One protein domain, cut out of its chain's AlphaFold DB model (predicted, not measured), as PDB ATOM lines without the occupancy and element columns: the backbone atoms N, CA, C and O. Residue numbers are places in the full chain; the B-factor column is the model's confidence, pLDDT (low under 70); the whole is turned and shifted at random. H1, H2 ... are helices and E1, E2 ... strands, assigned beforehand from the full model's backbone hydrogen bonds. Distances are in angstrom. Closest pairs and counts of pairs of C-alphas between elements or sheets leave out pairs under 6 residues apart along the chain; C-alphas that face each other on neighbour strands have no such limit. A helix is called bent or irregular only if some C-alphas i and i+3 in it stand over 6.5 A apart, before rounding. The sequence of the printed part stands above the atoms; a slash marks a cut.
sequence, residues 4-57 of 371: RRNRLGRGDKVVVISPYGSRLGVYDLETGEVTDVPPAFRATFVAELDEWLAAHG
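AT A GLANCE: This is residues 4 to 57 of the 371 residues of an uncharacterized protein of Actinomycetospora corticicola (UniProt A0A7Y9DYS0). A small antiparallel sheet of three strands, joined by hairpins, has one helix, H1, slantwise over one face, in two layers. The printed part has 54 residues, ordered E1, E2, E3, H1; the class is mixed, and E1 E2 E3 is a meander, each strand the antiparallel neighbour of the one before. It is compact, radius of gyration of the C-alphas 10.5 A, spanning 29 by 22 by 19 A.

IN THESE COORDINATES: E1, residues 4 to 6, begins at C-alpha 4 (-17.584, 28.633, -19.367) and is 6.0 A long. E2, residues 13 to 17, is 12.5 A; E3, residues 23 to 28, 14.7 A. H1, residues 39 to 55, is 25.0 A and ends at C-alpha 55 (-27.064, 31.911, -25.790); it is irregular, with C-alphas 40 and 43 7.5 A apart.

HOW THE PARTS SIT: N 4 and O 15 of hairpin E1 and E2 are 3.1 A apart, N 14 and O 27 of hairpin E2 and E3 2.8 A, within hydrogen-bond range. H1 is on the sheet, height 8.8 A; its closest C-alphas to E3 are Phe 45 and Leu 24, 6.1 A. In H1, 11 of 13 O i to N i+4 pairs are within range.

THE WHOLE: The printed part has no cut and no long link. pLDDT is under 70 at residues 5 to 11 and 19 to 21.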
ATOM      1  N   ARG A   4     -17.125  29.619 -20.342       71.62
ATOM      2  CA  ARG A   4     -17.584  28.633 -19.367       71.62
ATOM      3  C   ARG A   4     -18.057  29.361 -18.121       71.62
ATOM      4  O   ARG A   4     -17.314  30.122 -17.500       71.62
ATOM      5  N   ARG A   5     -19.300  29.086 -17.732       68.50
ATOM      6  CA  ARG A   5     -19.805  29.462 -16.413       68.50
ATOM      7  C   ARG A   5     -19.104  28.595 -15.382       68.50
ATOM      8  O   ARG A   5     -19.275  27.379 -15.383       68.50
ATOM      9  N   ASN A   6     -18.341  29.228 -14.501       69.06
ATOM     10  CA  ASN A   6     -17.752  28.561 -13.352       69.06
ATOM     11  C   ASN A   6     -18.433  29.089 -12.100       69.06
ATOM     12  O   ASN A   6     -18.364  30.276 -11.782       69.06
ATOM     13  N   ARG A   7     -19.062  28.183 -11.351       51.34
ATOM     14  CA  ARG A   7     -19.594  28.497 -10.028       51.34
ATOM     15  C   ARG A   7     -18.439  28.482  -9.023       51.34
ATOM     16  O   ARG A   7     -18.195  27.484  -8.354       51.34
ATOM     17  N   LEU A   8     -17.664  29.562  -8.990       50.88
ATOM     18  CA  LEU A   8     -16.557  29.754  -8.050       50.88
ATOM     19  C   LEU A   8     -17.056  30.560  -6.842       50.88
ATOM     20  O   LEU A   8     -17.039  31.788  -6.848       50.88
ATOM     21  N   GLY A   9     -17.504  29.862  -5.795       60.16
ATOM     22  CA  GLY A   9     -17.907  30.480  -4.527       60.16
ATOM     23  C   GLY A   9     -19.322  31.074  -4.519       60.16
ATOM     24  O   GLY A   9     -20.261  30.474  -5.039       60.16
ATOM     25  N   ARG A  10     -19.483  32.227  -3.851       56.25
ATOM     26  CA  ARG A  10     -20.779  32.841  -3.489       56.25
ATOM     27  C   ARG A  10     -21.415  33.714  -4.589       56.25
ATOM     28  O   ARG A  10     -22.355  34.430  -4.272       56.25
ATOM     29  N   GLY A  11     -20.922  33.654  -5.828       69.25
ATOM     30  CA  GLY A  11     -21.441  34.425  -6.963       69.25
ATOM     31  C   GLY A  11     -21.299  33.682  -8.294       69.25
ATOM     32  O   GLY A  11     -20.432  32.816  -8.451       69.25
ATOM     33  N   ASP A  12     -22.178  33.996  -9.244       85.06
ATOM     34  CA  ASP A  12     -22.163  33.432 -10.594       85.06
ATOM     35  C   ASP A  12     -21.184  34.208 -11.490       85.06
ATOM     36  O   ASP A  12     -21.415  35.366 -11.828       85.06
ATOM     37  N   LYS A  13     -20.081  33.563 -11.890       90.75
ATOM     38  CA  LYS A  13     -19.045  34.166 -12.740       90.75
ATOM     39  C   LYS A  13     -18.929  33.448 -14.082       90.75
ATOM     40  O   LYS A  13     -18.999  32.217 -14.164       90.75
ATOM     41  N   VAL A  14     -18.698  34.220 -15.135       91.75
ATOM     42  CA  VAL A  14     -18.380  33.731 -16.479       91.75
ATOM     43  C   VAL A  14     -16.899  33.955 -16.714       91.75
ATOM     44  O   VAL A  14     -16.428  35.090 -16.746       91.75
ATOM     45  N   VAL A  15     -16.152  32.863 -16.860       91.94
ATOM     46  CA  VAL A  15     -14.768  32.941 -17.325       91.94
ATOM     47  C   VAL A  15     -14.822  32.926 -18.843       91.94
ATOM     48  O   VAL A  15     -15.250  31.936 -19.447       91.94
ATOM     49  N   VAL A  16     -14.416  34.038 -19.444       89.88
ATOM     50  CA  VAL A  16     -14.362  34.181 -20.897       89.88
ATOM     51  C   VAL A  16     -13.012  33.655 -21.349       89.88
ATOM     52  O   VAL A  16     -11.961  34.069 -20.846       89.88
ATOM     53  N   ILE A  17     -13.047  32.679 -22.245       82.75
ATOM     54  CA  ILE A  17     -11.869  31.969 -22.723       82.75
ATOM     55  C   ILE A  17     -11.826  32.163 -24.230       82.75
ATOM     56  O   ILE A  17     -12.813  31.971 -24.925       82.75
ATOM     57  N   SER A  18     -10.679  32.522 -24.768       75.69
ATOM     58  CA  SER A  18     -10.518  32.621 -26.202       75.69
ATOM     59  C   SER A  18     -10.871  31.278 -26.869       75.69
ATOM     60  O   SER A  18     -10.795  30.212 -26.234       75.69
ATOM     61  N   PRO A  19     -11.257  31.273 -28.151       57.16
ATOM     62  CA  PRO A  19     -11.580  30.050 -28.879       57.16
ATOM     63  C   PRO A  19     -10.507  28.946 -28.814       57.16
ATOM     64  O   PRO A  19     -10.864  27.776 -28.980       57.16
ATOM     65  N   TYR A  20      -9.239  29.274 -28.517       56.06
ATOM     66  CA  TYR A  20      -8.142  28.297 -28.357       56.06
ATOM     67  C   TYR A  20      -7.657  28.094 -26.920       56.06
ATOM     68  O   TYR A  20      -6.634  27.451 -26.706       56.06
ATOM     69  N   GLY A  21      -8.426  28.536 -25.925       67.19
ATOM     70  CA  GLY A  21      -8.229  28.117 -24.536       67.19
ATOM     71  C   GLY A  21      -7.527  29.130 -23.633       67.19
ATOM     72  O   GLY A  21      -7.402  28.866 -22.436       67.19
ATOM     73  N   SER A  22      -7.124  30.291 -24.153       73.12
ATOM     74  CA  SER A  22      -6.491  31.342 -23.353       73.12
ATOM     75  C   SER A  22      -7.537  32.111 -22.550       73.12
ATOM     76  O   SER A  22      -8.538  32.566 -23.089       73.12
ATOM     77  N   ARG A  23      -7.346  32.286 -21.241       85.06
ATOM     78  CA  ARG A  23      -8.285  33.072 -20.420       85.06
ATOM     79  C   ARG A  23      -8.200  34.552 -20.811       85.06
ATOM     80  O   ARG A  23      -7.141  35.151 -20.671       85.06
ATOM     81  N   LEU A  24      -9.319  35.132 -21.252       84.94
ATOM     82  CA  LEU A  24      -9.414  36.548 -21.631       84.94
ATOM     83  C   LEU A  24      -9.783  37.450 -20.450       84.94
ATOM     84  O   LEU A  24      -9.364  38.601 -20.421       84.94
ATOM     85  N   GLY A  25     -10.567  36.931 -19.502       91.69
ATOM     86  CA  GLY A  25     -10.949  37.623 -18.272       91.69
ATOM     87  C   GLY A  25     -12.154  36.983 -17.594       91.69
ATOM     88  O   GLY A  25     -12.543  35.855 -17.916       91.69
ATOM     89  N   VAL A  26     -12.742  37.692 -16.632       93.69
ATOM     90  CA  VAL A  26     -13.894  37.212 -15.855       93.69
ATOM     91  C   VAL A  26     -14.977  38.278 -15.791       93.69
ATOM     92  O   VAL A  26     -14.694  39.426 -15.463       93.69
ATOM     93  N   TYR A  27     -16.217  37.872 -16.061       94.38
ATOM     94  CA  TYR A  27     -17.418  38.682 -15.882       94.38
ATOM     95  C   TYR A  27     -18.238  38.166 -14.700       94.38
ATOM     96  O   TYR A  27     -18.566  36.978 -14.636       94.38
ATOM     97  N   ASP A  28     -18.565  39.040 -13.757       91.88
ATOM     98  CA  ASP A  28     -19.449  38.727 -12.638       91.88
ATOM     99  C   ASP A  28     -20.905  39.026 -13.027       91.88
ATOM    100  O   ASP A  28     -21.270  40.174 -13.290       91.88
ATOM    101  N   LEU A  29     -21.747  37.988 -13.081       90.62
ATOM    102  CA  LEU A  29     -23.142  38.114 -13.517       90.62
ATOM    103  C   LEU A  29     -24.014  38.866 -12.504       90.62
ATOM    104  O   LEU A  29     -25.081  39.358 -12.869       90.62
ATOM    105  N   GLU A  30     -23.598  38.951 -11.239       88.44
ATOM    106  CA  GLU A  30     -24.357  39.657 -10.211       88.44
ATOM    107  C   GLU A  30     -24.043  41.149 -10.175       88.44
ATOM    108  O   GLU A  30     -24.951  41.965  -9.979       88.44
ATOM    109  N   THR A  31     -22.764  41.506 -10.309       90.00
ATOM    110  CA  THR A  31     -22.310  42.898 -10.193       90.00
ATOM    111  C   THR A  31     -22.189  43.601 -11.544       90.00
ATOM    112  O   THR A  31     -22.247  44.833 -11.585       90.00
ATOM    113  N   GLY A  32     -22.055  42.848 -12.641       90.94
ATOM    114  CA  GLY A  32     -21.709  43.377 -13.962       90.94
ATOM    115  C   GLY A  32     -20.249  43.835 -14.063       90.94
ATOM    116  O   GLY A  32     -19.897  44.601 -14.961       90.94
ATOM    117  N   GLU A  33     -19.401  43.433 -13.116       91.62
ATOM    118  CA  GLU A  33     -17.991  43.805 -13.078       91.62
ATOM    119  C   GLU A  33     -17.154  42.877 -13.962       91.62
ATOM    120  O   GLU A  33     -17.367  41.662 -14.005       91.62
ATOM    121  N   VAL A  34     -16.182  43.460 -14.660       93.50
ATOM    122  CA  VAL A  34     -15.201  42.734 -15.464       93.50
ATOM    123  C   VAL A  34     -13.841  42.855 -14.799       93.50
ATOM    124  O   VAL A  34     -13.391  43.955 -14.491       93.50
ATOM    125  N   THR A  35     -13.175  41.721 -14.617       92.31
ATOM    126  CA  THR A  35     -11.838  41.630 -14.017       92.31
ATOM    127  C   THR A  35     -10.884  40.891 -14.946       92.31
ATOM    128  O   THR A  35     -11.301  40.065 -15.762       92.31
ATOM    129  N   ASP A  36      -9.593  41.205 -14.827       88.62
ATOM    130  CA  ASP A  36      -8.499  40.551 -15.554       88.62
ATOM    131  C   ASP A  36      -8.611  40.602 -17.088       88.62
ATOM    132  O   ASP A  36      -8.182  39.662 -17.751       88.62
ATOM    133  N   VAL A  37      -9.181  41.672 -17.664       89.31
ATOM    134  CA  VAL A  37      -9.215  41.871 -19.126       89.31
ATOM    135  C   VAL A  37      -8.182  42.917 -19.546       89.31
ATOM    136  O   VAL A  37      -8.413  44.119 -19.363       89.31
ATOM    137  N   PRO A  38      -7.054  42.503 -20.148       79.56
ATOM    138  CA  PRO A  38      -6.094  43.436 -20.720       79.56
ATOM    139  C   PRO A  38      -6.746  44.331 -21.789       79.56
ATOM    140  O   PRO A  38      -7.579  43.843 -22.559       79.56
ATOM    141  N   PRO A  39      -6.355  45.617 -21.905       79.62
ATOM    142  CA  PRO A  39      -6.959  46.552 -22.859       79.62
ATOM    143  C   PRO A  39      -7.012  46.031 -24.300       79.62
ATOM    144  O   PRO A  39      -8.022  46.207 -24.978       79.62
ATOM    145  N   ALA A  40      -5.968  45.323 -24.738       72.81
ATOM    146  CA  ALA A  40      -5.881  44.754 -26.079       72.81
ATOM    147  C   ALA A  40      -6.911  43.639 -26.365       72.81
ATOM    148  O   ALA A  40      -7.172  43.365 -27.532       72.81
ATOM    149  N   PHE A  41      -7.532  43.030 -25.342       77.62
ATOM    150  CA  PHE A  41      -8.508  41.931 -25.505       77.62
ATOM    151  C   PHE A  41      -9.929  42.333 -25.195       77.62
ATOM    152  O   PHE A  41     -10.813  41.488 -25.233       77.62
ATOM    153  N   ARG A  42     -10.181  43.612 -24.925       87.38
ATOM    154  CA  ARG A  42     -11.527  44.091 -24.618       87.38
ATOM    155  C   ARG A  42     -12.512  43.782 -25.738       87.38
ATOM    156  O   ARG A  42     -13.588  43.278 -25.454       87.38
ATOM    157  N   ALA A  43     -12.128  44.012 -26.993       81.94
ATOM    158  CA  ALA A  43     -12.987  43.725 -28.141       81.94
ATOM    159  C   ALA A  43     -13.321  42.227 -28.253       81.94
ATOM    160  O   ALA A  43     -14.494  41.871 -28.342       81.94
ATOM    161  N   THR A  44     -12.311  41.354 -28.181       80.25
ATOM    162  CA  THR A  44     -12.497  39.894 -28.219       80.25
ATOM    163  C   THR A  44     -13.302  39.405 -27.018       80.25
ATOM    164  O   THR A  44     -14.236  38.631 -27.175       80.25
ATOM    165  N   PHE A  45     -12.999  39.902 -25.818       89.88
ATOM    166  CA  PHE A  45     -13.730  39.586 -24.597       89.88
ATOM    167  C   PHE A  45     -15.212  39.948 -24.713       89.88
ATOM    168  O   PHE A  45     -16.046  39.113 -24.388       89.88
ATOM    169  N   VAL A  46     -15.541  41.158 -25.190       91.56
ATOM    170  CA  VAL A  46     -16.937  41.577 -25.399       91.56
ATOM    171  C   VAL A  46     -17.620  40.656 -26.401       91.56
ATOM    172  O   VAL A  46     -18.694  40.154 -26.103       91.56
ATOM    173  N   ALA A  47     -16.983  40.375 -27.541       85.19
ATOM    174  CA  ALA A  47     -17.568  39.514 -28.565       85.19
ATOM    175  C   ALA A  47     -17.897  38.105 -28.035       85.19
ATOM    176  O   ALA A  47     -19.007  37.616 -28.238       85.19
ATOM    177  N   GLU A  48     -16.960  37.472 -27.322       87.12
ATOM    178  CA  GLU A  48     -17.150  36.122 -26.774       87.12
ATOM    179  C   GLU A  48     -18.120  36.108 -25.576       87.12
ATOM    180  O   GLU A  48     -18.885  35.156 -25.394       87.12
ATOM    181  N   LEU A  49     -18.124  37.165 -24.754       92.81
ATOM    182  CA  LEU A  49     -19.066  37.314 -23.644       92.81
ATOM    183  C   LEU A  49     -20.495  37.536 -24.148       92.81
ATOM    184  O   LEU A  49     -21.406  36.880 -23.650       92.81
ATOM    185  N   ASP A  50     -20.695  38.414 -25.129       91.06
ATOM    186  CA  ASP A  50     -22.009  38.704 -25.712       91.06
ATOM    187  C   ASP A  50     -22.619  37.471 -26.367       91.06
ATOM    188  O   ASP A  50     -23.804  37.195 -26.180       91.06
ATOM    189  N   GLU A  51     -21.807  36.687 -27.079       85.44
ATOM    190  CA  GLU A  51     -22.245  35.413 -27.648       85.44
ATOM    191  C   GLU A  51     -22.740  34.460 -26.549       85.44
ATOM    192  O   GLU A  51     -23.808  33.850 -26.667       85.44
ATOM    193  N   TRP A  52     -22.004  34.371 -25.438       91.62
ATOM    194  CA  TRP A  52     -22.408  33.556 -24.299       91.62
ATOM    195  C   TRP A  52     -23.682  34.079 -23.628       91.62
ATOM    196  O   TRP A  52     -24.578  33.286 -23.340       91.62
ATOM    197  N   LEU A  53     -23.793  35.390 -23.395       90.62
ATOM    198  CA  LEU A  53     -24.966  36.019 -22.781       90.62
ATOM    199  C   LEU A  53     -26.219  35.788 -23.634       90.62
ATOM    200  O   LEU A  53     -27.232  35.315 -23.113       90.62
ATOM    201  N   ALA A  54     -26.122  36.000 -24.949       86.56
ATOM    202  CA  ALA A  54     -27.211  35.764 -25.892       86.56
ATOM    203  C   ALA A  54     -27.676  34.299 -25.879       86.56
ATOM    204  O   ALA A  54     -28.877  34.031 -25.802       86.56
ATOM    205  N   ALA A  55     -26.743  33.340 -25.867       85.50
ATOM    206  CA  ALA A  55     -27.064  31.911 -25.790       85.50
ATOM    207  C   ALA A  55     -27.791  31.508 -24.490       85.50
ATOM    208  O   ALA A  55     -28.423  30.452 -24.444       85.50
ATOM    209  N   HIS A  56     -27.720  32.337 -23.444       91.00
ATOM    210  CA  HIS A  56     -28.383  32.119 -22.156       91.00
ATOM    211  C   HIS A  56     -29.582  33.056 -21.930       91.00
ATOM    212  O   HIS A  56     -30.112  33.099 -20.819       91.00
ATOM    213  N   GLY A  57     -30.026  33.788 -22.961       90.38
ATOM    214  CA  GLY A  57     -31.161  34.711 -22.876       90.38
ATOM    215  C   GLY A  57     -30.907  35.913 -21.962       90.38
ATOM    216  O   GLY A  57     -31.836  36.407 -21.326       90.38
TER     217      GLY A  57